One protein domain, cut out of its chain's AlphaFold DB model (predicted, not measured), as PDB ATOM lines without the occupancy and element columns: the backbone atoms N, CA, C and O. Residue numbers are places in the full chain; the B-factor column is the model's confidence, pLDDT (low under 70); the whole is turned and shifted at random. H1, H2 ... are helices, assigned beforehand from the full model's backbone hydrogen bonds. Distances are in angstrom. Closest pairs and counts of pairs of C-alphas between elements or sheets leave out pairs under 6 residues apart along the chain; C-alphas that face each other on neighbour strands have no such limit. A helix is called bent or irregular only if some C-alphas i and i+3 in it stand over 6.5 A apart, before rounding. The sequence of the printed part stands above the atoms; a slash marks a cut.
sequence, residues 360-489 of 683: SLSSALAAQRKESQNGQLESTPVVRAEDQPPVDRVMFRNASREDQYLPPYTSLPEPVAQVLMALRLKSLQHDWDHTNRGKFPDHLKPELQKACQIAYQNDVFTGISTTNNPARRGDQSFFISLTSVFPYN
ATOM      1  N   SER A 360       8.916  25.420 -44.103       91.31
ATOM      2  CA  SER A 360       8.844  26.396 -43.016       91.31
ATOM      3  C   SER A 360       8.664  25.710 -41.657       91.31
ATOM      4  O   SER A 360       8.044  24.644 -41.568       91.31
ATOM      5  N   LEU A 361       9.134  26.351 -40.582       92.19
ATOM      6  CA  LEU A 361       8.925  25.892 -39.199       92.19
ATOM      7  C   LEU A 361       7.442  25.596 -38.904       92.19
ATOM      8  O   LEU A 361       7.111  24.561 -38.330       92.19
ATOM      9  N   SER A 362       6.552  26.464 -39.388       90.94
ATOM     10  CA  SER A 362       5.096  26.324 -39.292       90.94
ATOM     11  C   SER A 362       4.574  25.086 -40.032       90.94
ATOM     12  O   SER A 362       3.844  24.280 -39.454       90.94
ATOM     13  N   SER A 363       5.004  24.858 -41.278       90.75
ATOM     14  CA  SER A 363       4.628  23.665 -42.053       90.75
ATOM     15  C   SER A 363       5.151  22.371 -41.412       90.75
ATOM     16  O   SER A 363       4.408  21.390 -41.296       90.75
ATOM     17  N   ALA A 364       6.390  22.379 -40.908       91.31
ATOM     18  CA  ALA A 364       6.993  21.252 -40.194       91.31
ATOM     19  C   ALA A 364       6.238  20.919 -38.890       91.31
ATOM     20  O   ALA A 364       5.861  19.764 -38.666       91.31
ATOM     21  N   LEU A 365       5.929  21.927 -38.068       92.19
ATOM     22  CA  LEU A 365       5.136  21.773 -36.846       92.19
ATOM     23  C   LEU A 365       3.698  21.314 -37.149       92.19
ATOM     24  O   LEU A 365       3.142  20.465 -36.445       92.19
ATOM     25  N   ALA A 366       3.088  21.829 -38.219       89.50
ATOM     26  CA  ALA A 366       1.762  21.415 -38.666       89.50
ATOM     27  C   ALA A 366       1.741  19.958 -39.158       89.50
ATOM     28  O   ALA A 366       0.751  19.262 -38.922       89.50
ATOM     29  N   ALA A 367       2.807  19.469 -39.797       88.88
ATOM     30  CA  ALA A 367       2.959  18.057 -40.150       88.88
ATOM     31  C   ALA A 367       3.086  17.174 -38.894       88.88
ATOM     32  O   ALA A 367       2.271  16.273 -38.697       88.88
ATOM     33  N   GLN A 368       4.008  17.512 -37.987       88.56
ATOM     34  CA  GLN A 368       4.240  16.811 -36.715       88.56
ATOM     35  C   GLN A 368       2.958  16.694 -35.859       88.56
ATOM     36  O   GLN A 368       2.656  15.640 -35.286       88.56
ATOM     37  N   ARG A 369       2.139  17.757 -35.813       88.19
ATOM     38  CA  ARG A 369       0.832  17.744 -35.131       88.19
ATOM     39  C   ARG A 369      -0.224  16.911 -35.865       88.19
ATOM     40  O   ARG A 369      -1.000  16.239 -35.189       88.19
ATOM     41  N   LYS A 370      -0.249  16.888 -37.204       84.19
ATOM     42  CA  LYS A 370      -1.161  16.022 -37.985       84.19
ATOM     43  C   LYS A 370      -0.856  14.540 -37.777       84.19
ATOM     44  O   LYS A 370      -1.785  13.766 -37.560       84.19
ATOM     45  N   GLU A 371       0.419  14.152 -37.775       80.00
ATOM     46  CA  GLU A 371       0.845  12.781 -37.457       80.00
ATOM     47  C   GLU A 371       0.395  12.376 -36.047       80.00
ATOM     48  O   GLU A 371      -0.239  11.334 -35.868       80.00
ATOM     49  N   SER A 372       0.616  13.254 -35.064       75.94
ATOM     50  CA  SER A 372       0.210  13.041 -33.667       75.94
ATOM     51  C   SER A 372      -1.315  12.962 -33.468       75.94
ATOM     52  O   SER A 372      -1.786  12.257 -32.578       75.94
ATOM     53  N   GLN A 373      -2.106  13.669 -34.285       65.69
ATOM     54  CA  GLN A 373      -3.576  13.710 -34.194       65.69
ATOM     55  C   GLN A 373      -4.294  12.668 -35.069       65.69
ATOM     56  O   GLN A 373      -5.524  12.584 -35.036       65.69
ATOM     57  N   ASN A 374      -3.565  11.819 -35.801       54.41
ATOM     58  CA  ASN A 374      -4.133  10.852 -36.750       54.41
ATOM     59  C   ASN A 374      -5.017   9.753 -36.096       54.41
ATOM     60  O   ASN A 374      -5.631   8.943 -36.785       54.41
ATOM     61  N   GLY A 375      -5.119   9.733 -34.761       48.91
ATOM     62  CA  GLY A 375      -6.068   8.910 -34.002       48.91
ATOM     63  C   GLY A 375      -7.467   9.517 -33.795       48.91
ATOM     64  O   GLY A 375      -8.340   8.815 -33.287       48.91
ATOM     65  N   GLN A 376      -7.711  10.788 -34.151       43.09
ATOM     66  CA  GLN A 376      -8.973  11.482 -33.843       43.09
ATOM     67  C   GLN A 376      -9.447  12.406 -34.985       43.09
ATOM     68  O   GLN A 376      -9.461  13.630 -34.860       43.09
ATOM     69  N   LEU A 377      -9.883  11.818 -36.108       42.62
ATOM     70  CA  LEU A 377     -10.444  12.577 -37.235       42.62
ATOM     71  C   LEU A 377     -11.799  13.232 -36.896       42.62
ATOM     72  O   LEU A 377     -12.857  12.625 -37.076       42.62
ATOM     73  N   GLU A 378     -11.789  14.521 -36.554       43.94
ATOM     74  CA  GLU A 378     -12.907  15.410 -36.897       43.94
ATOM     75  C   GLU A 378     -12.762  15.823 -38.372       43.94
ATOM     76  O   GLU A 378     -12.223  16.884 -38.696       43.94
ATOM     77  N   SER A 379     -13.202  14.960 -39.292       52.19
ATOM     78  CA  SER A 379     -13.110  15.236 -40.728       52.19
ATOM     79  C   SER A 379     -13.956  16.459 -41.103       52.19
ATOM     80  O   SER A 379     -15.189  16.388 -41.114       52.19
ATOM     81  N   THR A 380     -13.312  17.571 -41.467       58.81
ATOM     82  CA  THR A 380     -13.996  18.679 -42.142       58.81
ATOM     83  C   THR A 380     -14.617  18.158 -43.443       58.81
ATOM     84  O   THR A 380     -13.903  17.531 -44.227       58.81
ATOM     85  N   PRO A 381     -15.921  18.377 -43.696       63.78
ATOM     86  CA  PRO A 381     -16.544  17.906 -44.926       63.78
ATOM     87  C   PRO A 381     -15.885  18.595 -46.122       63.78
ATOM     88  O   PRO A 381     -15.782  19.821 -46.149       63.78
ATOM     89  N   VAL A 382     -15.450  17.804 -47.105       77.12
ATOM     90  CA  VAL A 382     -14.847  18.311 -48.344       77.12
ATOM     91  C   VAL A 382     -15.939  18.992 -49.170       77.12
ATOM     92  O   VAL A 382     -16.691  18.338 -49.894       77.12
ATOM     93  N   VAL A 383     -16.050  20.309 -49.006       81.69
ATOM     94  CA  VAL A 383     -16.925  21.179 -49.800       81.69
ATOM     95  C   VAL A 383     -16.298  21.356 -51.174       81.69
ATOM     96  O   VAL A 383     -15.118  21.694 -51.262       81.69
ATOM     97  N   ARG A 384     -17.063  21.159 -52.246       83.62
ATOM     98  CA  ARG A 384     -16.531  21.277 -53.603       83.62
ATOM     99  C   ARG A 384     -16.725  22.670 -54.183       83.62
ATOM    100  O   ARG A 384     -17.526  23.467 -53.691       83.62
ATOM    101  N   ALA A 385     -16.000  22.962 -55.260       79.06
ATOM    102  CA  ALA A 385     -16.127  24.225 -55.977       79.06
ATOM    103  C   ALA A 385     -17.539  24.402 -56.566       79.06
ATOM    104  O   ALA A 385     -18.094  25.496 -56.490       79.06
ATOM    105  N   GLU A 386     -18.155  23.327 -57.078       81.81
ATOM    106  CA  GLU A 386     -19.524  23.357 -57.609       81.81
ATOM    107  C   GLU A 386     -20.615  23.608 -56.548       81.81
ATOM    108  O   GLU A 386     -21.701  24.070 -56.898       81.81
ATOM    109  N   ASP A 387     -20.330  23.373 -55.261       83.69
ATOM    110  CA  ASP A 387     -21.274  23.605 -54.155       83.69
ATOM    111  C   ASP A 387     -21.342  25.087 -53.729       83.69
ATOM    112  O   ASP A 387     -22.201  25.477 -52.934       83.69
ATOM    113  N   GLN A 388     -20.425  25.933 -54.215       88.19
ATOM    114  CA  GLN A 388     -20.336  27.340 -53.825       88.19
ATOM    115  C   GLN A 388     -21.283  28.213 -54.665       88.19
ATOM    116  O   GLN A 388     -21.039  28.415 -55.855       88.19
ATOM    117  N   PRO A 389     -22.328  28.828 -54.074       89.12
ATOM    118  CA  PRO A 389     -23.174  29.757 -54.815       89.12
ATOM    119  C   PRO A 389     -22.374  31.020 -55.187       89.12
ATOM    120  O   PRO A 389     -21.509  31.434 -54.403       89.12
ATOM    121  N   PRO A 390     -22.663  31.682 -56.325       90.56
ATOM    122  CA  PRO A 390     -21.969  32.902 -56.741       90.56
ATOM    123  C   PRO A 390     -21.926  33.991 -55.656       90.56
ATOM    124  O   PRO A 390     -22.812  34.090 -54.806       90.56
ATOM    125  N   VAL A 391     -20.883  34.824 -55.668       92.44
ATOM    126  CA  VAL A 391     -20.729  35.915 -54.693       92.44
ATOM    127  C   VAL A 391     -21.686  37.058 -55.035       92.44
ATOM    128  O   VAL A 391     -21.461  37.801 -55.991       92.44
ATOM    129  N   ASP A 392     -22.742  37.223 -54.232       92.62
ATOM    130  CA  ASP A 392     -23.629  38.383 -54.333       92.62
ATOM    131  C   ASP A 392     -22.865  39.677 -54.013       92.62
ATOM    132  O   ASP A 392     -22.542  39.973 -52.861       92.62
ATOM    133  N   ARG A 393     -22.611  40.484 -55.045       92.88
ATOM    134  CA  ARG A 393     -21.914  41.770 -54.924       92.88
ATOM    135  C   ARG A 393     -22.761  42.866 -54.248       92.88
ATOM    136  O   ARG A 393     -22.230  43.950 -54.012       92.88
ATOM    137  N   VAL A 394     -24.033  42.616 -53.914       91.19
ATOM    138  CA  VAL A 394     -24.875  43.520 -53.105       91.19
ATOM    139  C   VAL A 394     -24.682  43.254 -51.609       91.19
ATOM    140  O   VAL A 394     -24.378  44.185 -50.857       91.19
ATOM    141  N   MET A 395     -24.794  41.999 -51.160       89.81
ATOM    142  CA  MET A 395     -24.474  41.597 -49.786       89.81
ATOM    143  C   MET A 395     -22.977  41.778 -49.494       89.81
ATOM    144  O   MET A 395     -22.614  42.509 -48.570       89.81
ATOM    145  N   PHE A 396     -22.110  41.193 -50.321       92.81
ATOM    146  CA  PHE A 396     -20.652  41.199 -50.177       92.81
ATOM    147  C   PHE A 396     -20.015  42.344 -50.981       92.81
ATOM    148  O   PHE A 396     -19.099  42.149 -51.774       92.81
ATOM    149  N   ARG A 397     -20.499  43.578 -50.781       92.62
ATOM    150  CA  ARG A 397     -20.075  44.765 -51.559       92.62
ATOM    151  C   ARG A 397     -18.568  45.072 -51.515       92.62
ATOM    152  O   ARG A 397     -18.083  45.831 -52.349       92.62
ATOM    153  N   ASN A 398     -17.864  44.565 -50.497       93.69
ATOM    154  CA  ASN A 398     -16.429  44.778 -50.293       93.69
ATOM    155  C   ASN A 398     -15.585  43.591 -50.807       93.69
ATOM    156  O   ASN A 398     -14.366  43.651 -50.686       93.69
ATOM    157  N   ALA A 399     -16.216  42.540 -51.353       94.69
ATOM    158  CA  ALA A 399     -15.533  41.398 -51.953       94.69
ATOM    159  C   ALA A 399     -14.623  41.837 -53.103       94.69
ATOM    160  O   ALA A 399     -14.967  42.753 -53.862       94.69
ATOM    161  N   SER A 400     -13.492  41.146 -53.271       94.12
ATOM    162  CA  SER A 400     -12.569  41.440 -54.368       94.12
ATOM    163  C   SER A 400     -13.221  41.291 -55.755       94.12
ATOM    164  O   SER A 400     -14.297  40.705 -55.950       94.12
ATOM    165  N   ARG A 401     -12.565  41.882 -56.753       93.88
ATOM    166  CA  ARG A 401     -12.898  41.715 -58.175       93.88
ATOM    167  C   ARG A 401     -12.022  40.680 -58.869       93.88
ATOM    168  O   ARG A 401     -12.361  40.299 -59.978       93.88
ATOM    169  N   GLU A 402     -10.938  40.258 -58.230       93.69
ATOM    170  CA  GLU A 402     -10.017  39.254 -58.750       93.69
ATOM    171  C   GLU A 402     -10.473  37.864 -58.309       93.69
ATOM    172  O   GLU A 402     -10.640  37.614 -57.113       93.69
ATOM    173  N   ASP A 403     -10.659  36.963 -59.273       92.94
ATOM    174  CA  ASP A 403     -11.255  35.644 -59.029       92.94
ATOM    175  C   ASP A 403     -10.402  34.751 -58.109       92.94
ATOM    176  O   ASP A 403     -10.940  33.879 -57.434       92.94
ATOM    177  N   GLN A 404      -9.098  35.028 -57.982       93.06
ATOM    178  CA  GLN A 404      -8.176  34.305 -57.094       93.06
ATOM    179  C   GLN A 404      -8.514  34.401 -55.593       93.06
ATOM    180  O   GLN A 404      -8.095  33.532 -54.824       93.06
ATOM    181  N   TYR A 405      -9.275  35.425 -55.178       94.69
ATOM    182  CA  TYR A 405      -9.763  35.612 -53.799       94.69
ATOM    183  C   TYR A 405     -11.275  35.365 -53.659       94.69
ATOM    184  O   TYR A 405     -11.891  35.752 -52.661       94.69
ATOM    185  N   LEU A 406     -11.903  34.780 -54.679       94.62
ATOM    186  CA  LEU A 406     -13.292  34.322 -54.664       94.62
ATOM    187  C   LEU A 406     -13.286  32.784 -54.680       94.62
ATOM    188  O   LEU A 406     -12.308  32.207 -55.151       94.62
ATOM    189  N   PRO A 407     -14.331  32.087 -54.191       92.19
ATOM    190  CA  PRO A 407     -14.374  30.624 -54.236       92.19
ATOM    191  C   PRO A 407     -14.117  30.099 -55.664       92.19
ATOM    192  O   PRO A 407     -14.779  30.580 -56.586       92.19
ATOM    193  N   PRO A 408     -13.194  29.136 -55.873       93.06
ATOM    194  CA  PRO A 408     -12.601  28.227 -54.880       93.06
ATOM    195  C   PRO A 408     -11.296  28.701 -54.196       93.06
ATOM    196  O   PRO A 408     -10.614  27.884 -53.598       93.06
ATOM    197  N   TYR A 409     -10.954  29.992 -54.236       94.19
ATOM    198  CA  TYR A 409      -9.794  30.604 -53.562       94.19
ATOM    199  C   TYR A 409      -8.426  30.139 -54.085       94.19
ATOM    200  O   TYR A 409      -7.554  29.738 -53.321       94.19
ATOM    201  N   THR A 410      -8.211  30.226 -55.401       92.56
ATOM    202  CA  THR A 410      -7.031  29.645 -56.076       92.56
ATOM    203  C   THR A 410      -5.676  30.280 -55.730       92.56
ATOM    204  O   THR A 410      -4.659  29.779 -56.197       92.56
ATOM    205  N   SER A 411      -5.637  31.379 -54.966       90.56
ATOM    206  CA  SER A 411      -4.390  31.943 -54.406       90.56
ATOM    207  C   SER A 411      -3.960  31.282 -53.089       90.56
ATOM    208  O   SER A 411      -2.825  31.466 -52.661       90.56
ATOM    209  N   LEU A 412      -4.844  30.517 -52.438       93.75
ATOM    210  CA  LEU A 412      -4.612  29.953 -51.109       93.75
ATOM    211  C   LEU A 412      -4.320  28.442 -51.157       93.75
ATOM    212  O   LEU A 412      -4.861  27.738 -52.011       93.75
ATOM    213  N   PRO A 413      -3.526  27.911 -50.206       93.50
ATOM    214  CA  PRO A 413      -3.343  26.475 -50.035       93.50
ATOM    215  C   PRO A 413      -4.678  25.741 -49.858       93.50
ATOM    216  O   PRO A 413      -5.543  26.189 -49.102       93.50
ATOM    217  N   GLU A 414      -4.808  24.572 -50.487       92.75
ATOM    218  CA  GLU A 414      -6.023  23.739 -50.489       92.75
ATOM    219  C   GLU A 414      -6.683  23.561 -49.097       92.75
ATOM    220  O   GLU A 414      -7.899  23.744 -49.000       92.75
ATOM    221  N   PRO A 415      -5.953  23.311 -47.982       92.75
ATOM    222  CA  PRO A 415      -6.574  23.207 -46.656       92.75
ATOM    223  C   PRO A 415      -7.250  24.506 -46.189       92.75
ATOM    224  O   PRO A 415      -8.279  24.470 -45.515       92.75
ATOM    225  N   VAL A 416      -6.686  25.659 -46.552       94.88
ATOM    226  CA  VAL A 416      -7.211  26.989 -46.203       94.88
ATOM    227  C   VAL A 416      -8.417  27.313 -47.085       94.88
ATOM    228  O   VAL A 416      -9.447  27.761 -46.577       94.88
ATOM    229  N   ALA A 417      -8.324  27.021 -48.386       94.94
ATOM    230  CA  ALA A 417      -9.410  27.188 -49.349       94.94
ATOM    231  C   ALA A 417     -10.663  26.383 -48.953       94.94
ATOM    232  O   ALA A 417     -11.753  26.954 -48.859       94.94
ATOM    233  N   GLN A 418     -10.509  25.096 -48.615       94.19
ATOM    234  CA  GLN A 418     -11.615  24.239 -48.160       94.19
ATOM    235  C   GLN A 418     -12.296  24.778 -46.894       94.19
ATOM    236  O   GLN A 418     -13.529  24.809 -46.814       94.19
ATOM    237  N   VAL A 419     -11.524  25.240 -45.905       95.12
ATOM    238  CA  VAL A 419     -12.091  25.762 -44.650       95.12
ATOM    239  C   VAL A 419     -12.762  27.124 -44.858       95.12
ATOM    240  O   VAL A 419     -13.833  27.350 -44.294       95.12
ATOM    241  N   LEU A 420     -12.239  27.993 -45.731       96.00
ATOM    242  CA  LEU A 420     -12.933  29.222 -46.142       96.00
ATOM    243  C   LEU A 420     -14.229  28.930 -46.913       96.00
ATOM    244  O   LEU A 420     -15.240  29.594 -46.682       96.00
ATOM    245  N   MET A 421     -14.244  27.911 -47.774       95.25
ATOM    246  CA  MET A 421     -15.445  27.453 -48.482       95.25
ATOM    247  C   MET A 421     -16.513  26.916 -47.519       95.25
ATOM    248  O   MET A 421     -17.687  27.283 -47.638       95.25
ATOM    249  N   ALA A 422     -16.127  26.115 -46.521       94.56
ATOM    250  CA  ALA A 422     -17.030  25.653 -45.466       94.56
ATOM    251  C   ALA A 422     -17.541  26.811 -44.587       94.56
ATOM    252  O   ALA A 422     -18.741  26.899 -44.308       94.56
ATOM    253  N   LEU A 423     -16.659  27.739 -44.206       96.00
ATOM    254  CA  LEU A 423     -17.010  28.940 -43.446       96.00
ATOM    255  C   LEU A 423     -17.984  29.838 -44.222       96.00
ATOM    256  O   LEU A 423     -18.930  30.370 -43.641       96.00
ATOM    257  N   ARG A 424     -17.812  29.962 -45.542       95.31
ATOM    258  CA  ARG A 424     -18.717  30.711 -46.419       95.31
ATOM    259  C   ARG A 424     -20.110  30.093 -46.482       95.31
ATOM    260  O   ARG A 424     -21.085  30.832 -46.379       95.31
ATOM    261  N   LEU A 425     -20.231  28.766 -46.567       94.81
ATOM    262  CA  LEU A 425     -21.543  28.105 -46.506       94.81
ATOM    263  C   LEU A 425     -22.241  28.319 -45.153       94.81
ATOM    264  O   LEU A 425     -23.454  28.518 -45.133       94.81
ATOM    265  N   LYS A 426     -21.498  28.343 -44.038       93.88
ATOM    266  CA  LYS A 426     -22.045  28.681 -42.707       93.88
ATOM    267  C   LYS A 426     -22.435  30.161 -42.605       93.88
ATOM    268  O   LYS A 426     -23.504  30.479 -42.097       93.88
ATOM    269  N   SER A 427     -21.627  31.064 -43.159       94.75
ATOM    270  CA  SER A 427     -21.930  32.500 -43.246       94.75
ATOM    271  C   SER A 427     -23.193  32.786 -44.070       94.75
ATOM    272  O   SER A 427     -24.002  33.623 -43.683       94.75
ATOM    273  N   LEU A 428     -23.421  32.055 -45.165       93.62
ATOM    274  CA  LEU A 428     -24.616  32.184 -46.012       93.62
ATOM    275  C   LEU A 428     -25.905  31.637 -45.369       93.62
ATOM    276  O   LEU A 428     -26.992  31.930 -45.860       93.62
ATOM    277  N   GLN A 429     -25.805  30.876 -44.274       92.69
ATOM    278  CA  GLN A 429     -26.957  30.473 -43.452       92.69
ATOM    279  C   GLN A 429     -27.359  31.558 -42.437       92.69
ATOM    280  O   GLN A 429     -28.419  31.451 -41.819       92.69
ATOM    281  N   HIS A 430     -26.537  32.596 -42.247       92.50
ATOM    282  CA  HIS A 430     -26.837  33.705 -41.346       92.50
ATOM    283  C   HIS A 430     -27.642  34.812 -42.046       92.50
ATOM    284  O   HIS A 430     -27.313  35.235 -43.155       92.50
ATOM    285  N   ASP A 431     -28.672  35.328 -41.370       91.44
ATOM    286  CA  ASP A 431     -29.498  36.424 -41.878       91.44
ATOM    287  C   ASP A 431     -28.813  37.789 -41.695       91.44
ATOM    288  O   ASP A 431     -28.967  38.488 -40.684       91.44
ATOM    289  N   TRP A 432     -28.034  38.163 -42.711       90.19
ATOM    290  CA  TRP A 432     -27.347  39.446 -42.822       90.19
ATOM    291  C   TRP A 432     -28.307  40.611 -43.129       90.19
ATOM    292  O   TRP A 432     -28.128  41.321 -44.122       90.19
ATOM    293  N   ASP A 433     -29.289  40.877 -42.273       85.19
ATOM    294  CA  ASP A 433     -30.074  42.118 -42.331       85.19
ATOM    295  C   ASP A 433     -29.260  43.349 -41.863       85.19
ATOM    296  O   ASP A 433     -28.273  43.246 -41.127       85.19
ATOM    297  N   HIS A 434     -29.685  44.542 -42.278       76.56
ATOM    298  CA  HIS A 434     -29.154  45.831 -41.837       76.56
ATOM    299  C   HIS A 434     -29.145  46.010 -40.310       76.56
ATOM    300  O   HIS A 434     -28.255  46.693 -39.800       76.56
ATOM    301  N   THR A 435     -30.081  45.396 -39.579       81.00
ATOM    302  CA  THR A 435     -30.093  45.396 -38.105       81.00
ATOM    303  C   THR A 435     -28.988  44.520 -37.501       81.00
ATOM    304  O   THR A 435     -28.338  44.930 -36.537       81.00
ATOM    305  N   ASN A 436     -28.716  43.352 -38.093       83.19
ATOM    306  CA  ASN A 436     -27.786  42.352 -37.555       83.19
ATOM    307  C   ASN A 436     -26.318  42.609 -37.940       83.19
ATOM    308  O   ASN A 436     -25.420  42.350 -37.139       83.19
ATOM    309  N   ARG A 437     -26.052  43.202 -39.116       82.69
ATOM    310  CA  ARG A 437     -24.691  43.529 -39.617       82.69
ATOM    311  C   ARG A 437     -23.855  44.440 -38.698       82.69
ATOM    312  O   ARG A 437     -22.675  44.638 -38.964       82.69
ATOM    313  N   GLY A 438     -24.433  45.027 -37.648       85.56
ATOM    314  CA  GLY A 438     -23.718  45.892 -36.702       85.56
ATOM    315  C   GLY A 438     -22.777  45.164 -35.730       85.56
ATOM    316  O   GLY A 438     -21.935  45.817 -35.113       85.56
ATOM    317  N   LYS A 439     -22.901  43.839 -35.563       89.50
ATOM    318  CA  LYS A 439     -22.050  43.019 -34.679       89.50
ATOM    319  C   LYS A 439     -21.735  41.674 -35.336       89.50
ATOM    320  O   LYS A 439     -22.593  41.082 -35.980       89.50
ATOM    321  N   PHE A 440     -20.521  41.160 -35.138       93.75
ATOM    322  CA  PHE A 440     -20.149  39.856 -35.692       93.75
ATOM    323  C   PHE A 440     -20.851  38.701 -34.938       93.75
ATOM    324  O   PHE A 440     -20.716  38.649 -33.711       93.75
ATOM    325  N   PRO A 441     -21.563  37.779 -35.622       93.69
ATOM    326  CA  PRO A 441     -22.368  36.744 -34.964       93.69
ATOM    327  C   PRO A 441     -21.539  35.738 -34.158       93.69
ATOM    328  O   PRO A 441     -20.561  35.186 -34.657       93.69
ATOM    329  N   ASP A 442     -21.958  35.443 -32.925       93.50
ATOM    330  CA  ASP A 442     -21.189  34.593 -32.003       93.50
ATOM    331  C   ASP A 442     -20.972  33.161 -32.515       93.50
ATOM    332  O   ASP A 442     -19.874  32.631 -32.388       93.50
ATOM    333  N   HIS A 443     -21.970  32.560 -33.172       93.94
ATOM    334  CA  HIS A 443     -21.869  31.205 -33.734       93.94
ATOM    335  C   HIS A 443     -20.909  31.096 -34.930       93.94
ATOM    336  O   HIS A 443     -20.479  29.996 -35.258       93.94
ATOM    337  N   LEU A 444     -20.537  32.215 -35.564       95.81
ATOM    338  CA  LEU A 444     -19.537  32.240 -36.637       95.81
ATOM    339  C   LEU A 444     -18.113  32.478 -36.103       95.81
ATOM    340  O   LEU A 444     -17.159  32.374 -36.872       95.81
ATOM    341  N   LYS A 445     -17.937  32.789 -34.808       95.25
ATOM    342  CA  LYS A 445     -16.605  33.034 -34.223       95.25
ATOM    343  C   LYS A 445     -15.744  31.765 -34.166       95.25
ATOM    344  O   LYS A 445     -14.645  31.835 -34.701       95.25
ATOM    345  N   PRO A 446     -16.196  30.608 -33.634       96.00
ATOM    346  CA  PRO A 446     -15.361  29.400 -33.606       96.00
ATOM    347  C   PRO A 446     -14.941  28.943 -35.009       96.00
ATOM    348  O   PRO A 446     -13.823  28.493 -35.223       96.00
ATOM    349  N   GLU A 447     -15.830  29.125 -35.987       95.56
ATOM    350  CA  GLU A 447     -15.595  28.794 -37.393       95.56
ATOM    351  C   GLU A 447     -14.546  29.721 -38.031       95.56
ATOM    352  O   GLU A 447     -13.651  29.254 -38.736       95.56
ATOM    353  N   LEU A 448     -14.611  31.031 -37.752       96.75
ATOM    354  CA  LEU A 448     -13.578  31.988 -38.159       96.75
ATOM    355  C   LEU A 448     -12.242  31.690 -37.463       96.75
ATOM    356  O   LEU A 448     -11.210  31.702 -38.123       96.75
ATOM    357  N   GLN A 449     -12.252  31.369 -36.167       96.12
ATOM    358  CA  GLN A 449     -11.053  31.001 -35.410       96.12
ATOM    359  C   GLN A 449     -10.384  29.755 -36.009       96.12
ATOM    360  O   GLN A 449      -9.177  29.771 -36.243       96.12
ATOM    361  N   LYS A 450     -11.166  28.724 -36.370       95.38
ATOM    362  CA  LYS A 450     -10.678  27.527 -37.076       95.38
ATOM    363  C   LYS A 450     -10.096  27.867 -38.455       95.38
ATOM    364  O   LYS A 450      -9.032  27.363 -38.800       95.38
ATOM    365  N   ALA A 451     -10.724  28.762 -39.222       96.38
ATOM    366  CA  ALA A 451     -10.175  29.225 -40.501       96.38
ATOM    367  C   ALA A 451      -8.848  29.988 -40.342       96.38
ATOM    368  O   ALA A 451      -7.905  29.742 -41.090       96.38
ATOM    369  N   CYS A 452      -8.748  30.875 -39.349       96.31
ATOM    370  CA  CYS A 452      -7.521  31.609 -39.036       96.31
ATOM    371  C   CYS A 452      -6.407  30.693 -38.505       96.31
ATOM    372  O   CYS A 452      -5.247  30.901 -38.845       96.31
ATOM    373  N   GLN A 453      -6.752  29.649 -37.745       95.31
ATOM    374  CA  GLN A 453      -5.811  28.617 -37.312       95.31
ATOM    375  C   GLN A 453      -5.213  27.854 -38.496       95.31
ATOM    376  O   GLN A 453      -3.993  27.758 -38.608       95.31
ATOM    377  N   ILE A 454      -6.044  27.363 -39.419       94.88
ATOM    378  CA  ILE A 454      -5.529  26.692 -40.621       94.88
ATOM    379  C   ILE A 454      -4.733  27.674 -41.501       94.88
ATOM    380  O   ILE A 454      -3.747  27.269 -42.105       94.88
ATOM    381  N   ALA A 455      -5.072  28.968 -41.525       94.69
ATOM    382  CA  ALA A 455      -4.294  29.974 -42.249       94.69
ATOM    383  C   ALA A 455      -2.872  30.179 -41.690       94.69
ATOM    384  O   ALA A 455      -1.933  30.223 -42.485       94.69
ATOM    385  N   TYR A 456      -2.683  30.271 -40.362       93.44
ATOM    386  CA  TYR A 456      -1.330  30.430 -39.800       93.44
ATOM    387  C   TYR A 456      -0.506  29.139 -39.886       93.44
ATOM    388  O   TYR A 456       0.695  29.205 -40.106       93.44
ATOM    389  N   GLN A 457      -1.149  27.967 -39.838       93.12
ATOM    390  CA  GLN A 457      -0.508  26.654 -40.043       93.12
ATOM    391  C   GLN A 457      -0.079  26.372 -41.498       93.12
ATOM    392  O   GLN A 457       0.462  25.304 -41.780       93.12
ATOM    393  N   ASN A 458      -0.384  27.276 -42.434       91.94
ATOM    394  CA  ASN A 458      -0.002  27.191 -43.847       91.94
ATOM    395  C   ASN A 458       0.555  28.545 -44.353       91.94
ATOM    396  O   ASN A 458       0.453  28.839 -45.541       91.94
ATOM    397  N   ASP A 459       1.080  29.380 -43.447       90.12
ATOM    398  CA  ASP A 459       1.836  30.623 -43.706       90.12
ATOM    399  C   ASP A 459       1.144  31.709 -44.558       90.12
ATOM    400  O   ASP A 459       1.776  32.640 -45.058       90.12
ATOM    401  N   VAL A 460      -0.188  31.657 -44.651       91.56
ATOM    402  CA  VAL A 460      -1.023  32.654 -45.355       91.56
ATOM    403  C   VAL A 460      -1.799  33.581 -44.415       91.56
ATOM    404  O   VAL A 460      -2.633  34.366 -44.859       91.56
ATOM    405  N   PHE A 461      -1.524  33.535 -43.110       91.62
ATOM    406  CA  PHE A 461      -2.019  34.518 -42.130       91.62
ATOM    407  C   PHE A 461      -1.095  35.751 -42.030       91.62
ATOM    408  O   PHE A 461      -1.020  36.399 -40.992       91.62
ATOM    409  N   THR A 462      -0.366  36.064 -43.105       83.62
ATOM    410  CA  THR A 462       0.667  37.106 -43.156       83.62
ATOM    411  C   THR A 462       0.091  38.465 -43.589       83.62
ATOM    412  O   THR A 462      -1.123  38.661 -43.679       83.62
ATOM    413  N   GLY A 463       0.945  39.485 -43.740       76.94
ATOM    414  CA  GLY A 463       0.503  40.819 -44.172       76.94
ATOM    415  C   GLY A 463      -0.287  41.619 -43.129       76.94
ATOM    416  O   GLY A 463      -0.909  42.625 -43.479       76.94
ATOM    417  N   ILE A 464      -0.272  41.202 -41.858       80.75
ATOM    418  CA  ILE A 464      -0.888  41.937 -40.738       80.75
ATOM    419  C   ILE A 464      -0.023  43.139 -40.305       80.75
ATOM    420  O   ILE A 464      -0.558  44.109 -39.768       80.75
ATOM    421  N   SER A 465       1.296  43.065 -40.540       70.12
ATOM    422  CA  SER A 465       2.295  44.067 -40.141       70.12
ATOM    423  C   SER A 465       1.830  45.505 -40.395       70.12
ATOM    424  O   SER A 465       1.415  45.865 -41.501       70.12
ATOM    425  N   THR A 466       1.940  46.353 -39.368       63.06
ATOM    426  CA  THR A 466       1.674  47.797 -39.481       63.06
ATOM    427  C   THR A 466       2.874  48.573 -40.026       63.06
ATOM    428  O   THR A 466       2.826  49.802 -40.092       63.06
ATOM    429  N   THR A 467       3.954  47.891 -40.423       62.78
ATOM    430  CA  THR A 467       5.139  48.547 -40.982       62.78
ATOM    431  C   THR A 467       4.863  49.156 -42.363       62.78
ATOM    432  O   THR A 467       4.139  48.619 -43.208       62.78
ATOM    433  N   ASN A 468       5.482  50.312 -42.618       58.34
ATOM    434  CA  ASN A 468       5.459  50.952 -43.937       58.34
ATOM    435  C   ASN A 468       6.426  50.286 -44.933       58.34
ATOM    436  O   ASN A 468       6.391  50.612 -46.116       58.34
ATOM    437  N   ASN A 469       7.267  49.350 -44.477       60.94
ATOM    438  CA  ASN A 469       8.232  48.645 -45.314       60.94
ATOM    439  C   ASN A 469       7.499  47.660 -46.257       60.94
ATOM    440  O   ASN A 469       6.897  46.697 -45.774       60.94
ATOM    441  N   PRO A 470       7.546  47.849 -47.591       57.84
ATOM    442  CA  PRO A 470       6.854  46.968 -48.528       57.84
ATOM    443  C   PRO A 470       7.425  45.543 -48.539       57.84
ATOM    444  O   PRO A 470       6.670  44.614 -48.801       57.84
ATOM    445  N   ALA A 471       8.701  45.341 -48.188       58.00
ATOM    446  CA  ALA A 471       9.308  44.010 -48.102       58.00
ATOM    447  C   ALA A 471       8.832  43.202 -46.876       58.00
ATOM    448  O   ALA A 471       8.873  41.977 -46.912       58.00
ATOM    449  N   ARG A 472       8.331  43.863 -45.819       59.19
ATOM    450  CA  ARG A 472       7.657  43.208 -44.674       59.19
ATOM    451  C   ARG A 472       6.135  43.097 -44.845       59.19
ATOM    452  O   ARG A 472       5.449  42.508 -44.010       59.19
ATOM    453  N   ARG A 473       5.569  43.631 -45.935       66.00
ATOM    454  CA  ARG A 473       4.138  43.507 -46.243       66.00
ATOM    455  C   ARG A 473       3.857  42.153 -46.898       66.00
ATOM    456  O   ARG A 473       3.699  42.069 -48.112       66.00
ATOM    457  N   GLY A 474       3.797  41.114 -46.065       73.19
ATOM    458  CA  GLY A 474       3.416  39.758 -46.468       73.19
ATOM    459  C   GLY A 474       2.036  39.674 -47.135       73.19
ATOM    460  O   GLY A 474       1.273  40.647 -47.170       73.19
ATOM    461  N   ASP A 475       1.718  38.500 -47.675       85.31
ATOM    462  CA  ASP A 475       0.540  38.316 -48.517       85.31
ATOM    463  C   ASP A 475      -0.780  38.459 -47.737       85.31
ATOM    464  O   ASP A 475      -1.021  37.807 -46.725       85.31
ATOM    465  N   GLN A 476      -1.675  39.303 -48.251       89.56
ATOM    466  CA  GLN A 476      -3.001  39.528 -47.682       89.56
ATOM    467  C   GLN A 476      -4.090  38.627 -48.300       89.56
ATOM    468  O   GLN A 476      -5.257  38.793 -47.932       89.56
ATOM    469  N   SER A 477      -3.757  37.668 -49.182       92.31
ATOM    470  CA  SER A 477      -4.700  36.737 -49.842       92.31
ATOM    471  C   SER A 477      -5.788  36.187 -48.920       92.31
ATOM    472  O   SER A 477      -6.969  36.197 -49.284       92.31
ATOM    473  N   PHE A 478      -5.434  35.748 -47.707       95.62
ATOM    474  CA  PHE A 478      -6.398  35.218 -46.738       95.62
ATOM    475  C   PHE A 478      -7.400  36.289 -46.286       95.62
ATOM    476  O   PHE A 478      -8.616  36.104 -46.391       95.62
ATOM    477  N   PHE A 479      -6.905  37.444 -45.839       95.38
ATOM    478  CA  PHE A 479      -7.743  38.540 -45.351       95.38
ATOM    479  C   PHE A 479      -8.593  39.169 -46.464       95.38
ATOM    480  O   PHE A 479      -9.755  39.512 -46.229       95.38
ATOM    481  N   ILE A 480      -8.060  39.262 -47.686       95.25
ATOM    482  CA  ILE A 480      -8.814  39.679 -48.873       95.25
ATOM    483  C   ILE A 480      -9.920  38.657 -49.163       95.25
ATOM    484  O   ILE A 480     -11.073  39.053 -49.341       95.25
ATOM    485  N   SER A 481      -9.627  37.356 -49.116       96.31
ATOM    486  CA  SER A 481     -10.615  36.293 -49.355       96.31
ATOM    487  C   SER A 481     -11.791  36.338 -48.371       96.31
ATOM    488  O   SER A 481     -12.940  36.175 -48.795       96.31
ATOM    489  N   LEU A 482     -11.562  36.680 -47.092       96.69
ATOM    490  CA  LEU A 482     -12.628  36.863 -46.088       96.69
ATOM    491  C   LEU A 482     -13.697  37.897 -46.501       96.69
ATOM    492  O   LEU A 482     -14.849  37.789 -46.073       96.69
ATOM    493  N   THR A 483     -13.374  38.870 -47.363       95.75
ATOM    494  CA  THR A 483     -14.352  39.866 -47.859       95.75
ATOM    495  C   THR A 483     -15.429  39.269 -48.780       95.75
ATOM    496  O   THR A 483     -16.476  39.885 -48.978       95.75
ATOM    497  N   SER A 484     -15.208  38.057 -49.308       95.19
ATOM    498  CA  SER A 484     -16.203  37.254 -50.045       95.19
ATOM    499  C   SER A 484     -16.997  36.280 -49.156       95.19
ATOM    500  O   SER A 484     -17.989  35.693 -49.603       95.19
ATOM    501  N   VAL A 485     -16.547  36.105 -47.907       96.12
ATOM    502  CA  VAL A 485     -17.120  35.211 -46.888       96.12
ATOM    503  C   VAL A 485     -18.096  35.971 -45.991       96.12
ATOM    504  O   VAL A 485     -19.130  35.420 -45.615       96.12
ATOM    505  N   PHE A 486     -17.816  37.239 -45.668       96.06
ATOM    506  CA  PHE A 486     -18.639  38.065 -44.775       96.06
ATOM    507  C   PHE A 486     -18.866  39.485 -45.328       96.06
ATOM    508  O   PHE A 486     -17.955  40.055 -45.928       96.06
ATOM    509  N   PRO A 487     -20.017  40.135 -45.061       94.25
ATOM    510  CA  PRO A 487     -20.350  41.466 -45.594       94.25
ATOM    511  C   PRO A 487     -19.630  42.644 -44.890       94.25
ATOM    512  O   PRO A 487     -20.116  43.779 -44.894       94.25
ATOM    513  N   TYR A 488     -18.463  42.397 -44.294       94.38
ATOM    514  CA  TYR A 488     -17.615  43.392 -43.630       94.38
ATOM    515  C   TYR A 488     -16.511  43.908 -44.568       94.38
ATOM    516  O   TYR A 488     -16.332  43.409 -45.677       94.38
ATOM    517  N   ASN A 489     -15.804  44.965 -44.161       94.19
ATOM    518  CA  ASN A 489     -14.639  45.473 -44.895       94.19
ATOM    519  C   ASN A 489     -13.355  44.753 -44.440       94.19
ATOM    520  O   ASN A 489     -13.315  44.215 -43.333       94.19
TER     521      ASN A 489
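Overview. This is residues 360 to 489 of the 683 residues of an uncharacterized protein of Cryptococcus wingfieldii CBS 7118 (UniProt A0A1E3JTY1). With little regular structure, the domain is a hairpin of two helices, H2 and H3, side by side, with short H4 near both, long loops about them and H1 off one end. Residues 368 to 379 and 466 to 471 stick out. The printed part has 130 residues, 48 of them in four named helices, H1 to H4 in order, with no named strand: all helix, compact, radius of gyration of the C-alphas 15.5 A, spans 44 by 41 by 28 A.

Along the chain. H1, residues 361 to 373, begins at C-alpha (8.925, 25.892, -39.199) and measures 18.2 A. H2, residues 414 to 427, measures 19.6 A. H3, residues 442 to 456, measures 21.7 A and is only just irregular, C-alphas 443 and 446 being 6.8 A apart. H4, residues 477 to 482, measures 8.8 A and ends at C-alpha (-12.628, 36.863, -46.088).

Arrangement. H2 and H3 touch, a hairpin at a shallow tilt of 11 degrees, opposite ways; their closest C-alphas, Val 419 and Ala 451, are 5.7 A apart. H4 is close but not clearly touching H3, closest C-alphas Ala 455 and Phe 478, 7.2 A. H1 is apart from H2 and H4. Every O i to N i+4 pair is within hydrogen-bond range in H1, H2 and H4; in H3, 9 of 11.

Size, cuts and confidence. The printed part has no cut. The three links are long. Residues 373 to 381 and 466 to 473 have pLDDT under 70.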